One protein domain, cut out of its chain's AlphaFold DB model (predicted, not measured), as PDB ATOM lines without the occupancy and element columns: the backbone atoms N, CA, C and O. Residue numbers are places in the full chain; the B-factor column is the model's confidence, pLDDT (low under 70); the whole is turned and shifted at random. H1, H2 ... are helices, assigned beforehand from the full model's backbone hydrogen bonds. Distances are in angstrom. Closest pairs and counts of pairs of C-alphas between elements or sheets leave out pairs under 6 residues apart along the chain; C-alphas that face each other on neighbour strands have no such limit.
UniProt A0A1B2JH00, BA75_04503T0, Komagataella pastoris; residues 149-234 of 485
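What this domain is: This is residues 149 to 234 of the 485 residues of the protein "BA75_04503T0" of Komagataella pastoris (UniProt A0A1B2JH00). One long helix, H5, forms the length of the model; the shorter H2 packs side by side with its first part, running opposite ways, and H1 packs on H2 at a steep tilt. Two short helices, H3 and H4, lie in the stretch that turns from H2 back to H5, at the end where H5 begins. The printed part has 86 residues with five named helices, H1 to H5 in order, and no named strand: an all helix domain. It is only just compact, close to loose, with a radius of gyration of the C-alphas of 14.3 A, and only just a rod, spanning 49 by 24 by 20 A.

Where its parts are: Find C-alpha 149 at (-15.085, 17.487, -23.221); from there H1 runs to residue 159, 15.2 A. H2, residues 167 to 180, covers 20.5 A. Next come H3, residues 183 to 187, 6.3 A, and H4, residues 192 to 197, 8.7 A. H5 starts at C-alpha 203, (-8.720, 28.932, -7.285), and runs 45.8 A to C-alpha 234, (14.905, 22.516, -46.049), with a kink of 33 degrees near residue 228.

How they stand to each other: H1 and H2 form a helical hairpin and touch, closest at the C-alphas of Leu 156 and Tyr 170, 6.9 A; they run opposite ways at a steep tilt of 41 degrees. H2 and H5 touch, closest at the C-alphas of Ile 178 and Lys 207, 6.1 A; they run opposite ways at a shallow tilt of 8 degrees. H3 is close to H2 but not clearly touching, with the C-alphas of Ile 178 and Ile 186 closest at 7.2 A. H1 and H5 are apart, and so are H4 and H5. Every O i to N i+4 pair is within hydrogen-bond range in H1, H2, H3 and H4; in H5, 26 of 28 are.

The domain as a whole: Look for the two C-alphas farthest apart, those of His 200 and Lys 234, at 50.0 A. The printed part has no cut and no long link. Its mean pLDDT is 92.9, and no printed residue is under 70.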
ATOM      1  N   TYR A 149     -15.922  16.379 -23.677       93.94
ATOM      2  CA  TYR A 149     -15.085  17.487 -23.221       93.94
ATOM      3  C   TYR A 149     -13.935  17.033 -22.307       93.94
ATOM      4  O   TYR A 149     -12.844  17.603 -22.338       93.94
ATOM      5  N   LYS A 150     -14.122  15.962 -21.526       94.56
ATOM      6  CA  LYS A 150     -13.056  15.419 -20.675       94.56
ATOM      7  C   LYS A 150     -11.914  14.872 -21.532       94.56
ATOM      8  O   LYS A 150     -10.749  15.202 -21.301       94.56
ATOM      9  N   ARG A 151     -12.233  14.087 -22.567       96.00
ATOM     10  CA  ARG A 151     -11.226  13.610 -23.531       96.00
ATOM     11  C   ARG A 151     -10.606  14.753 -24.327       96.00
ATOM     12  O   ARG A 151      -9.414  14.680 -24.617       96.00
ATOM     13  N   TYR A 152     -11.362  15.807 -24.637       97.62
ATOM     14  CA  TYR A 152     -10.821  17.022 -25.256       97.62
ATOM     15  C   TYR A 152      -9.692  17.632 -24.410       97.62
ATOM     16  O   TYR A 152      -8.597  17.855 -24.930       97.62
ATOM     17  N   VAL A 153      -9.917  17.832 -23.103       96.50
ATOM     18  CA  VAL A 153      -8.902  18.371 -22.176       96.50
ATOM     19  C   VAL A 153      -7.666  17.472 -22.143       96.50
ATOM     20  O   VAL A 153      -6.541  17.955 -22.287       96.50
ATOM     21  N   PHE A 154      -7.853  16.155 -22.025       96.00
ATOM     22  CA  PHE A 154      -6.739  15.203 -21.990       96.00
ATOM     23  C   PHE A 154      -5.945  15.159 -23.294       96.00
ATOM     24  O   PHE A 154      -4.714  15.113 -23.267       96.00
ATOM     25  N   LEU A 155      -6.618  15.184 -24.444       97.69
ATOM     26  CA  LEU A 155      -5.940  15.225 -25.733       97.69
ATOM     27  C   LEU A 155      -5.157  16.533 -25.886       97.69
ATOM     28  O   LEU A 155      -3.979  16.487 -26.239       97.69
ATOM     29  N   LEU A 156      -5.774  17.674 -25.566       98.00
ATOM     30  CA  LEU A 156      -5.122  18.981 -25.630       98.00
ATOM     31  C   LEU A 156      -3.870  19.015 -24.750       98.00
ATOM     32  O   LEU A 156      -2.811  19.417 -25.226       98.00
ATOM     33  N   ARG A 157      -3.956  18.500 -23.517       96.50
ATOM     34  CA  ARG A 157      -2.815  18.369 -22.600       96.50
ATOM     35  C   ARG A 157      -1.657  17.589 -23.218       96.50
ATOM     36  O   ARG A 157      -0.509  18.004 -23.065       96.50
ATOM     37  N   ARG A 158      -1.940  16.468 -23.889       95.50
ATOM     38  CA  ARG A 158      -0.919  15.627 -24.539       95.50
ATOM     39  C   ARG A 158      -0.261  16.326 -25.722       95.50
ATOM     40  O   ARG A 158       0.939  16.180 -25.914       95.50
ATOM     41  N   ILE A 159      -1.026  17.093 -26.499       97.94
ATOM     42  CA  ILE A 159      -0.510  17.818 -27.668       97.94
ATOM     43  C   ILE A 159       0.564  18.842 -27.270       97.94
ATOM     44  O   ILE A 159       1.496  19.062 -28.039       97.94
ATOM     45  N   LEU A 160       0.483  19.428 -26.069       97.62
ATOM     46  CA  LEU A 160       1.453  20.425 -25.591       97.62
ATOM     47  C   LEU A 160       2.891  19.898 -25.510       97.62
ATOM     48  O   LEU A 160       3.830  20.688 -25.577       97.62
ATOM     49  N   GLU A 161       3.068  18.583 -25.373       95.12
ATOM     50  CA  GLU A 161       4.380  17.927 -25.287       95.12
ATOM     51  C   GLU A 161       4.962  17.592 -26.666       95.12
ATOM     52  O   GLU A 161       6.093  17.119 -26.770       95.12
ATOM     53  N   ILE A 162       4.202  17.821 -27.739       95.81
ATOM     54  CA  ILE A 162       4.600  17.452 -29.092       95.81
ATOM     55  C   ILE A 162       5.135  18.700 -29.814       95.81
ATOM     56  O   ILE A 162       4.419  19.702 -29.919       95.81
ATOM     57  N   PRO A 163       6.365  18.659 -30.359       96.31
ATOM     58  CA  PRO A 163       6.970  19.785 -31.068       96.31
ATOM     59  C   PRO A 163       6.382  19.952 -32.481       96.31
ATOM     60  O   PRO A 163       7.005  19.617 -33.488       96.31
ATOM     61  N   LEU A 164       5.140  20.431 -32.556       96.94
ATOM     62  CA  LEU A 164       4.397  20.646 -33.802       96.94
ATOM     63  C   LEU A 164       4.712  22.000 -34.438       96.94
ATOM     64  O   LEU A 164       4.941  22.979 -33.733       96.94
ATOM     65  N   TYR A 165       4.552  22.107 -35.761       96.56
ATOM     66  CA  TYR A 165       4.686  23.377 -36.487       96.56
ATOM     67  C   TYR A 165       3.841  24.510 -35.873       96.56
ATOM     68  O   TYR A 165       4.338  25.600 -35.603       96.56
ATOM     69  N   HIS A 166       2.571  24.228 -35.570       96.31
ATOM     70  CA  HIS A 166       1.646  25.177 -34.943       96.31
ATOM     71  C   HIS A 166       1.425  24.915 -33.443       96.31
ATOM     72  O   HIS A 166       0.321  25.118 -32.947       96.31
ATOM     73  N   TYR A 167       2.447  24.482 -32.693       97.81
ATOM     74  CA  TYR A 167       2.323  24.199 -31.251       97.81
ATOM     75  C   TYR A 167       1.715  25.363 -30.440       97.81
ATOM     76  O   TYR A 167       0.852  25.143 -29.589       97.81
ATOM     77  N   GLY A 168       2.090  26.615 -30.741       98.06
ATOM     78  CA  GLY A 168       1.653  27.801 -29.991       98.06
ATOM     79  C   GLY A 168       0.133  28.003 -29.946       98.06
ATOM     80  O   GLY A 168      -0.387  28.518 -28.954       98.06
ATOM     81  N   LYS A 169      -0.612  27.534 -30.960       98.12
ATOM     82  CA  LYS A 169      -2.082  27.631 -30.955       98.12
ATOM     83  C   LYS A 169      -2.706  26.789 -29.840       98.12
ATOM     84  O   LYS A 169      -3.668  27.224 -29.215       98.12
ATOM     85  N   TYR A 170      -2.131  25.621 -29.550       98.56
ATOM     86  CA  TYR A 170      -2.630  24.717 -28.514       98.56
ATOM     87  C   TYR A 170      -2.322  25.238 -27.117       98.56
ATOM     88  O   TYR A 170      -3.181  25.161 -26.246       98.56
ATOM     89  N   PHE A 171      -1.161  25.866 -26.919       98.50
ATOM     90  CA  PHE A 171      -0.869  26.574 -25.672       98.50
ATOM     91  C   PHE A 171      -1.822  27.747 -25.448       98.50
ATOM     92  O   PHE A 171      -2.331  27.913 -24.345       98.50
ATOM     93  N   LYS A 172      -2.150  28.519 -26.493       98.31
ATOM     94  CA  LYS A 172      -3.165  29.581 -26.395       98.31
ATOM     95  C   LYS A 172      -4.533  29.026 -25.981       98.31
ATOM     96  O   LYS A 172      -5.183  29.609 -25.116       98.31
ATOM     97  N   LEU A 173      -4.960  27.906 -26.572       97.69
ATOM     98  CA  LEU A 173      -6.197  27.219 -26.179       97.69
ATOM     99  C   LEU A 173      -6.138  26.737 -24.726       97.69
ATOM    100  O   LEU A 173      -7.085  26.953 -23.977       97.69
ATOM    101  N   TRP A 174      -5.018  26.140 -24.322       97.75
ATOM    102  CA  TRP A 174      -4.807  25.619 -22.974       97.75
ATOM    103  C   TRP A 174      -4.819  26.712 -21.903       97.75
ATOM    104  O   TRP A 174      -5.489  26.577 -20.884       97.75
ATOM    105  N   PHE A 175      -4.143  27.835 -22.143       97.62
ATOM    106  CA  PHE A 175      -4.148  28.960 -21.212       97.62
ATOM    107  C   PHE A 175      -5.530  29.596 -21.083       97.62
ATOM    108  O   PHE A 175      -5.955  29.879 -19.967       97.62
ATOM    109  N   LYS A 176      -6.267  29.735 -22.193       96.88
ATOM    110  CA  LYS A 176      -7.665  30.183 -22.158       96.88
ATOM    111  C   LYS A 176      -8.555  29.208 -21.379       96.88
ATOM    112  O   LYS A 176      -9.490  29.637 -20.710       96.88
ATOM    113  N   LEU A 177      -8.277  27.907 -21.471       95.44
ATOM    114  CA  LEU A 177      -8.974  26.886 -20.696       95.44
ATOM    115  C   LEU A 177      -8.725  27.095 -19.199       95.44
ATOM    116  O   LEU A 177      -9.685  27.276 -18.466       95.44
ATOM    117  N   ILE A 178      -7.463  27.198 -18.763       95.31
ATOM    118  CA  ILE A 178      -7.108  27.467 -17.354       95.31
ATOM    119  C   ILE A 178      -7.766  28.757 -16.840       95.31
ATOM    120  O   ILE A 178      -8.312  28.776 -15.737       95.31
ATOM    121  N   GLU A 179      -7.719  29.836 -17.625       94.69
ATOM    122  CA  GLU A 179      -8.316  31.130 -17.264       94.69
ATOM    123  C   GLU A 179      -9.823  31.005 -17.001       94.69
ATOM    124  O   GLU A 179     -10.319  31.546 -16.009       94.69
ATOM    125  N   ASN A 180     -10.531  30.233 -17.827       93.81
ATOM    126  CA  ASN A 180     -11.985  30.084 -17.764       93.81
ATOM    127  C   ASN A 180     -12.471  28.920 -16.882       93.81
ATOM    128  O   ASN A 180     -13.665  28.857 -16.607       93.81
ATOM    129  N   SER A 181     -11.593  28.018 -16.431       92.69
ATOM    130  CA  SER A 181     -11.985  26.867 -15.605       92.69
ATOM    131  C   SER A 181     -12.456  27.270 -14.207       92.69
ATOM    132  O   SER A 181     -11.898  28.168 -13.573       92.69
ATOM    133  N   ASP A 182     -13.445  26.557 -13.690       91.19
ATOM    134  CA  ASP A 182     -13.785  26.497 -12.268       91.19
ATOM    135  C   ASP A 182     -13.023  25.347 -11.577       91.19
ATOM    136  O   ASP A 182     -12.097  24.768 -12.150       91.19
ATOM    137  N   MET A 183     -13.373  25.018 -10.331       85.19
ATOM    138  CA  MET A 183     -12.710  23.934  -9.592       85.19
ATOM    139  C   MET A 183     -12.884  22.563 -10.264       85.19
ATOM    140  O   MET A 183     -11.943  21.768 -10.254       85.19
ATOM    141  N   GLU A 184     -14.035  22.295 -10.887       86.25
ATOM    142  CA  GLU A 184     -14.280  21.045 -11.615       86.25
ATOM    143  C   GLU A 184     -13.412  20.964 -12.876       86.25
ATOM    144  O   GLU A 184     -12.759  19.950 -13.125       86.25
ATOM    145  N   GLY A 185     -13.313  22.059 -13.634       86.69
ATOM    146  CA  GLY A 185     -12.427  22.150 -14.792       86.69
ATOM    147  C   GLY A 185     -10.945  22.013 -14.427       86.69
ATOM    148  O   GLY A 185     -10.176  21.413 -15.176       86.69
ATOM    149  N   ILE A 186     -10.531  22.527 -13.265       86.81
ATOM    150  CA  ILE A 186      -9.162  22.362 -12.750       86.81
ATOM    151  C   ILE A 186      -8.883  20.902 -12.378       86.81
ATOM    152  O   ILE A 186      -7.800  20.407 -12.689       86.81
ATOM    153  N   ALA A 187      -9.857  20.183 -11.814       87.12
ATOM    154  CA  ALA A 187      -9.726  18.756 -11.508       87.12
ATOM    155  C   ALA A 187      -9.535  17.873 -12.762       87.12
ATOM    156  O   ALA A 187      -9.055  16.745 -12.664       87.12
ATOM    157  N   LEU A 188      -9.865  18.377 -13.960       88.44
ATOM    158  CA  LEU A 188      -9.540  17.712 -15.230       88.44
ATOM    159  C   LEU A 188      -8.097  17.962 -15.697       88.44
ATOM    160  O   LEU A 188      -7.593  17.229 -16.548       88.44
ATOM    161  N   ILE A 189      -7.443  19.008 -15.187       88.88
ATOM    162  CA  ILE A 189      -6.095  19.425 -15.594       88.88
ATOM    163  C   ILE A 189      -5.020  18.771 -14.722       88.88
ATOM    164  O   ILE A 189      -4.004  18.309 -15.246       88.88
ATOM    165  N   ILE A 190      -5.228  18.768 -13.405       84.88
ATOM    166  CA  ILE A 190      -4.276  18.279 -12.407       84.88
ATOM    167  C   ILE A 190      -4.882  17.100 -11.647       84.88
ATOM    168  O   ILE A 190      -6.066  17.116 -11.320       84.88
ATOM    169  N   ASN A 191      -4.081  16.067 -11.388       83.56
ATOM    170  CA  ASN A 191      -4.526  14.948 -10.560       83.56
ATOM    171  C   ASN A 191      -4.540  15.348  -9.068       83.56
ATOM    172  O   ASN A 191      -3.956  16.356  -8.663       83.56
ATOM    173  N   GLU A 192      -5.215  14.555  -8.237       80.50
ATOM    174  CA  GLU A 192      -5.356  14.865  -6.811       80.50
ATOM    175  C   GLU A 192      -4.027  14.849  -6.045       80.50
ATOM    176  O   GLU A 192      -3.873  15.591  -5.077       80.50
ATOM    177  N   ASP A 193      -3.068  14.022  -6.455       82.62
ATOM    178  CA  ASP A 193      -1.793  13.868  -5.750       82.62
ATOM    179  C   ASP A 193      -0.876  15.078  -5.976       82.62
ATOM    180  O   ASP A 193      -0.316  15.630  -5.024       82.62
ATOM    181  N   ASP A 194      -0.810  15.564  -7.214       81.75
ATOM    182  CA  ASP A 194      -0.128  16.803  -7.574       81.75
ATOM    183  C   ASP A 194      -0.803  17.994  -6.879       81.75
ATOM    184  O   ASP A 194      -0.113  18.860  -6.335       81.75
ATOM    185  N   LEU A 195      -2.139  18.011  -6.800       81.44
ATOM    186  CA  LEU A 195      -2.877  19.049  -6.078       81.44
ATOM    187  C   LEU A 195      -2.554  19.043  -4.573       81.44
ATOM    188  O   LEU A 195      -2.292  20.103  -4.005       81.44
ATOM    189  N   LYS A 196      -2.492  17.867  -3.929       83.19
ATOM    190  CA  LYS A 196      -2.074  17.728  -2.518       83.19
ATOM    191  C   LYS A 196      -0.645  18.226  -2.306       83.19
ATOM    192  O   LYS A 196      -0.386  18.927  -1.330       83.19
ATOM    193  N   SER A 197       0.267  17.920  -3.233       86.00
ATOM    194  CA  SER A 197       1.664  18.379  -3.167       86.00
ATOM    195  C   SER A 197       1.793  19.906  -3.227       86.00
ATOM    196  O   SER A 197       2.774  20.483  -2.757       86.00
ATOM    197  N   TRP A 198       0.796  20.583  -3.802       83.12
ATOM    198  CA  TRP A 198       0.771  22.034  -3.940       83.12
ATOM    199  C   TRP A 198       0.195  22.755  -2.720       83.12
ATOM    200  O   TRP A 198       0.346  23.976  -2.645       83.12
ATOM    201  N   GLY A 199      -0.372  22.014  -1.767       82.25
ATOM    202  CA  GLY A 199      -1.034  22.550  -0.585       82.25
ATOM    203  C   GLY A 199      -2.426  23.112  -0.880       82.25
ATOM    204  O   GLY A 199      -2.894  23.140  -2.018       82.25
ATOM    205  N   HIS A 200      -3.104  23.578   0.168       79.19
ATOM    206  CA  HIS A 200      -4.397  24.245   0.023       79.19
ATOM    207  C   HIS A 200      -4.197  25.647  -0.562       79.19
ATOM    208  O   HIS A 200      -3.617  26.519   0.080       79.19
ATOM    209  N   MET A 201      -4.677  25.855  -1.787       83.25
ATOM    210  CA  MET A 201      -4.570  27.117  -2.521       83.25
ATOM    211  C   MET A 201      -5.955  27.557  -3.003       83.25
ATOM    212  O   MET A 201      -6.799  26.722  -3.333       83.25
ATOM    213  N   GLY A 202      -6.190  28.871  -3.070       87.38
ATOM    214  CA  GLY A 202      -7.394  29.414  -3.697       87.38
ATOM    215  C   GLY A 202      -7.391  29.184  -5.214       87.38
ATOM    216  O   GLY A 202      -6.334  29.046  -5.830       87.38
ATOM    217  N   LEU A 203      -8.572  29.185  -5.842       88.88
ATOM    218  CA  LEU A 203      -8.720  28.932  -7.285       88.88
ATOM    219  C   LEU A 203      -7.840  29.856  -8.151       88.88
ATOM    220  O   LEU A 203      -7.262  29.407  -9.137       88.88
ATOM    221  N   GLN A 204      -7.710  31.136  -7.789       91.44
ATOM    222  CA  GLN A 204      -6.878  32.083  -8.544       91.44
ATOM    223  C   GLN A 204      -5.386  31.749  -8.441       91.44
ATOM    224  O   GLN A 204      -4.690  31.726  -9.456       91.44
ATOM    225  N   ASP A 205      -4.907  31.397  -7.249       91.06
ATOM    226  CA  ASP A 205      -3.510  31.011  -7.045       91.06
ATOM    227  C   ASP A 205      -3.184  29.693  -7.763       91.06
ATOM    228  O   ASP A 205      -2.113  29.558  -8.359       91.06
ATOM    229  N   LEU A 206      -4.129  28.743  -7.783       90.69
ATOM    230  CA  LEU A 206      -4.017  27.509  -8.568       90.69
ATOM    231  C   LEU A 206      -3.894  27.803 -10.066       90.69
ATOM    232  O   LEU A 206      -3.006  27.258 -10.723       90.69
ATOM    233  N   LYS A 207      -4.733  28.695 -10.608       93.06
ATOM    234  CA  LYS A 207      -4.653  29.115 -12.017       93.06
ATOM    235  C   LYS A 207      -3.298  29.737 -12.347       93.06
ATOM    236  O   LYS A 207      -2.706  29.394 -13.371       93.06
ATOM    237  N   VAL A 208      -2.781  30.608 -11.479       93.00
ATOM    238  CA  VAL A 208      -1.454  31.225 -11.642       93.00
ATOM    239  C   VAL A 208      -0.351  30.165 -11.619       93.00
ATOM    240  O   VAL A 208       0.526  30.171 -12.488       93.00
ATOM    241  N   LYS A 209      -0.410  29.219 -10.674       91.38
ATOM    242  CA  LYS A 209       0.580  28.142 -10.550       91.38
ATOM    243  C   LYS A 209       0.575  27.217 -11.768       91.38
ATOM    244  O   LYS A 209       1.633  26.999 -12.351       91.38
ATOM    245  N   LEU A 210      -0.603  26.767 -12.212       92.06
ATOM    246  CA  LEU A 210      -0.758  25.985 -13.441       92.06
ATOM    247  C   LEU A 210      -0.190  26.733 -14.642       92.06
ATOM    248  O   LEU A 210       0.603  26.180 -15.402       92.06
ATOM    249  N   ARG A 211      -0.551  28.012 -14.800       94.44
ATOM    250  CA  ARG A 211      -0.049  28.830 -15.903       94.44
ATOM    251  C   ARG A 211       1.479  28.853 -15.921       94.44
ATOM    252  O   ARG A 211       2.054  28.641 -16.984       94.44
ATOM    253  N   LYS A 212       2.130  29.049 -14.769       93.06
ATOM    254  CA  LYS A 212       3.595  29.027 -14.657       93.06
ATOM    255  C   LYS A 212       4.180  27.678 -15.092       93.06
ATOM    256  O   LYS A 212       5.059  27.663 -15.945       93.06
ATOM    257  N   THR A 213       3.642  26.562 -14.597       90.94
ATOM    258  CA  THR A 213       4.092  25.213 -14.984       90.94
ATOM    259  C   THR A 213       4.011  24.983 -16.497       90.94
ATOM    260  O   THR A 213       4.928  24.428 -17.100       90.94
ATOM    261  N   TYR A 214       2.937  25.439 -17.145       95.50
ATOM    262  CA  TYR A 214       2.772  25.275 -18.590       95.50
ATOM    263  C   TYR A 214       3.548  26.295 -19.433       95.50
ATOM    264  O   TYR A 214       3.763  26.039 -20.618       95.50
ATOM    265  N   ILE A 215       4.004  27.412 -18.855       96.38
ATOM    266  CA  ILE A 215       4.974  28.307 -19.504       96.38
ATOM    267  C   ILE A 215       6.330  27.606 -19.633       96.38
ATOM    268  O   ILE A 215       6.931  27.657 -20.704       96.38
ATOM    269  N   ASP A 216       6.781  26.893 -18.600       94.75
ATOM    270  CA  ASP A 216       8.035  26.132 -18.675       94.75
ATOM    271  C   ASP A 216       7.947  25.041 -19.758       94.75
ATOM    272  O   ASP A 216       8.831  24.931 -20.611       94.75
ATOM    273  N   LEU A 217       6.822  24.310 -19.809       95.94
ATOM    274  CA  LEU A 217       6.562  23.344 -20.882       95.94
ATOM    275  C   LEU A 217       6.529  24.013 -22.265       95.94
ATOM    276  O   LEU A 217       7.084  23.469 -23.217       95.94
ATOM    277  N   TYR A 218       5.917  25.196 -22.389       97.75
ATOM    278  CA  TYR A 218       5.906  25.964 -23.637       97.75
ATOM    279  C   TYR A 218       7.324  26.273 -24.121       97.75
ATOM    280  O   TYR A 218       7.619  26.055 -25.295       97.75
ATOM    281  N   ILE A 219       8.213  26.716 -23.225       97.00
ATOM    282  CA  ILE A 219       9.614  27.018 -23.550       97.00
ATOM    283  C   ILE A 219      10.342  25.752 -24.025       97.00
ATOM    284  O   ILE A 219      11.047  25.787 -25.037       97.00
ATOM    285  N   THR A 220      10.142  24.616 -23.348       96.06
ATOM    286  CA  THR A 220      10.723  23.328 -23.762       96.06
ATOM    287  C   THR A 220      10.213  22.888 -25.136       96.06
ATOM    288  O   THR A 220      11.014  22.588 -26.028       96.06
ATOM    289  N   THR A 221       8.898  22.898 -25.358       96.75
ATOM    290  CA  THR A 221       8.306  22.528 -26.649       96.75
ATOM    291  C   THR A 221       8.762  23.479 -27.755       96.75
ATOM    292  O   THR A 221       9.116  23.022 -28.840       96.75
ATOM    293  N   GLN A 222       8.851  24.784 -27.487       97.69
ATOM    294  CA  GLN A 222       9.379  25.777 -28.424       97.69
ATOM    295  C   GLN A 222      10.818  25.453 -28.848       97.69
ATOM    296  O   GLN A 222      11.120  25.472 -30.044       97.69
ATOM    297  N   TYR A 223      11.694  25.128 -27.893       97.19
ATOM    298  CA  TYR A 223      13.079  24.754 -28.178       97.19
ATOM    299  C   TYR A 223      13.158  23.537 -29.114       97.19
ATOM    300  O   TYR A 223      13.851  23.574 -30.137       97.19
ATOM    301  N   HIS A 224      12.400  22.475 -28.821       95.19
ATOM    302  CA  HIS A 224      12.376  21.273 -29.657       95.19
ATOM    303  C   HIS A 224      11.752  21.518 -31.036       95.19
ATOM    304  O   HIS A 224      12.293  21.044 -32.037       95.19
ATOM    305  N   THR A 225      10.680  22.308 -31.121       97.12
ATOM    306  CA  THR A 225      10.083  22.720 -32.399       97.12
ATOM    307  C   THR A 225      11.090  23.483 -33.252       97.12
ATOM    308  O   THR A 225      11.204  23.206 -34.442       97.12
ATOM    309  N   PHE A 226      11.870  24.400 -32.671       96.69
ATOM    310  CA  PHE A 226      12.891  25.144 -33.415       96.69
ATOM    311  C   PHE A 226      14.014  24.234 -33.934       96.69
ATOM    312  O   PHE A 226      14.497  24.411 -35.055       96.69
ATOM    313  N   LYS A 227      14.394  23.213 -33.156       94.94
ATOM    314  CA  LYS A 227      15.349  22.190 -33.599       94.94
ATOM    315  C   LYS A 227      14.834  21.434 -34.827       94.94
ATOM    316  O   LYS A 227      15.573  21.317 -35.802       94.94
ATOM    317  N   LEU A 228      13.581  20.973 -34.802       95.62
ATOM    318  CA  LEU A 228      12.960  20.289 -35.944       95.62
ATOM    319  C   LEU A 228      12.768  21.226 -37.138       95.62
ATOM    320  O   LEU A 228      13.064  20.845 -38.266       95.62
ATOM    321  N   TRP A 229      12.373  22.476 -36.899       96.31
ATOM    322  CA  TRP A 229      12.193  23.481 -37.946       96.31
ATOM    323  C   TRP A 229      13.444  23.672 -38.813       96.31
ATOM    324  O   TRP A 229      13.338  23.860 -40.022       96.31
ATOM    325  N   ASN A 230      14.641  23.580 -38.225       95.38
ATOM    326  CA  ASN A 230      15.890  23.691 -38.980       95.38
ATOM    327  C   ASN A 230      16.105  22.568 -40.004       95.38
ATOM    328  O   ASN A 230      16.826  22.790 -40.978       95.38
ATOM    329  N   LEU A 231      15.481  21.406 -39.797       95.50
ATOM    330  CA  LEU A 231      15.443  20.296 -40.749       95.50
ATOM    331  C   LEU A 231      14.259  20.472 -41.712       95.50
ATOM    332  O   LEU A 231      14.439  20.458 -42.925       95.50
ATOM    333  N   GLU A 232      13.069  20.751 -41.174       95.50
ATOM    334  CA  GLU A 232      11.812  20.877 -41.928       95.50
ATOM    335  C   GLU A 232      11.844  21.978 -42.992       95.50
ATOM    336  O   GLU A 232      11.404  21.764 -44.119       95.50
ATOM    337  N   LYS A 233      12.427  23.144 -42.682       94.31
ATOM    338  CA  LYS A 233      12.493  24.279 -43.618       94.31
ATOM    339  C   LYS A 233      13.250  23.956 -44.911       94.31
ATOM    340  O   LYS A 233      13.010  24.588 -45.938       94.31
ATOM    341  N   LYS A 234      14.151  22.970 -44.874       94.25
ATOM    342  CA  LYS A 234      14.905  22.516 -46.049       94.25
ATOM    343  C   LYS A 234      14.073  21.625 -46.979       94.25
ATOM    344  O   LYS A 234      14.382  21.505 -48.158       94.25
TER     345      LYS A 234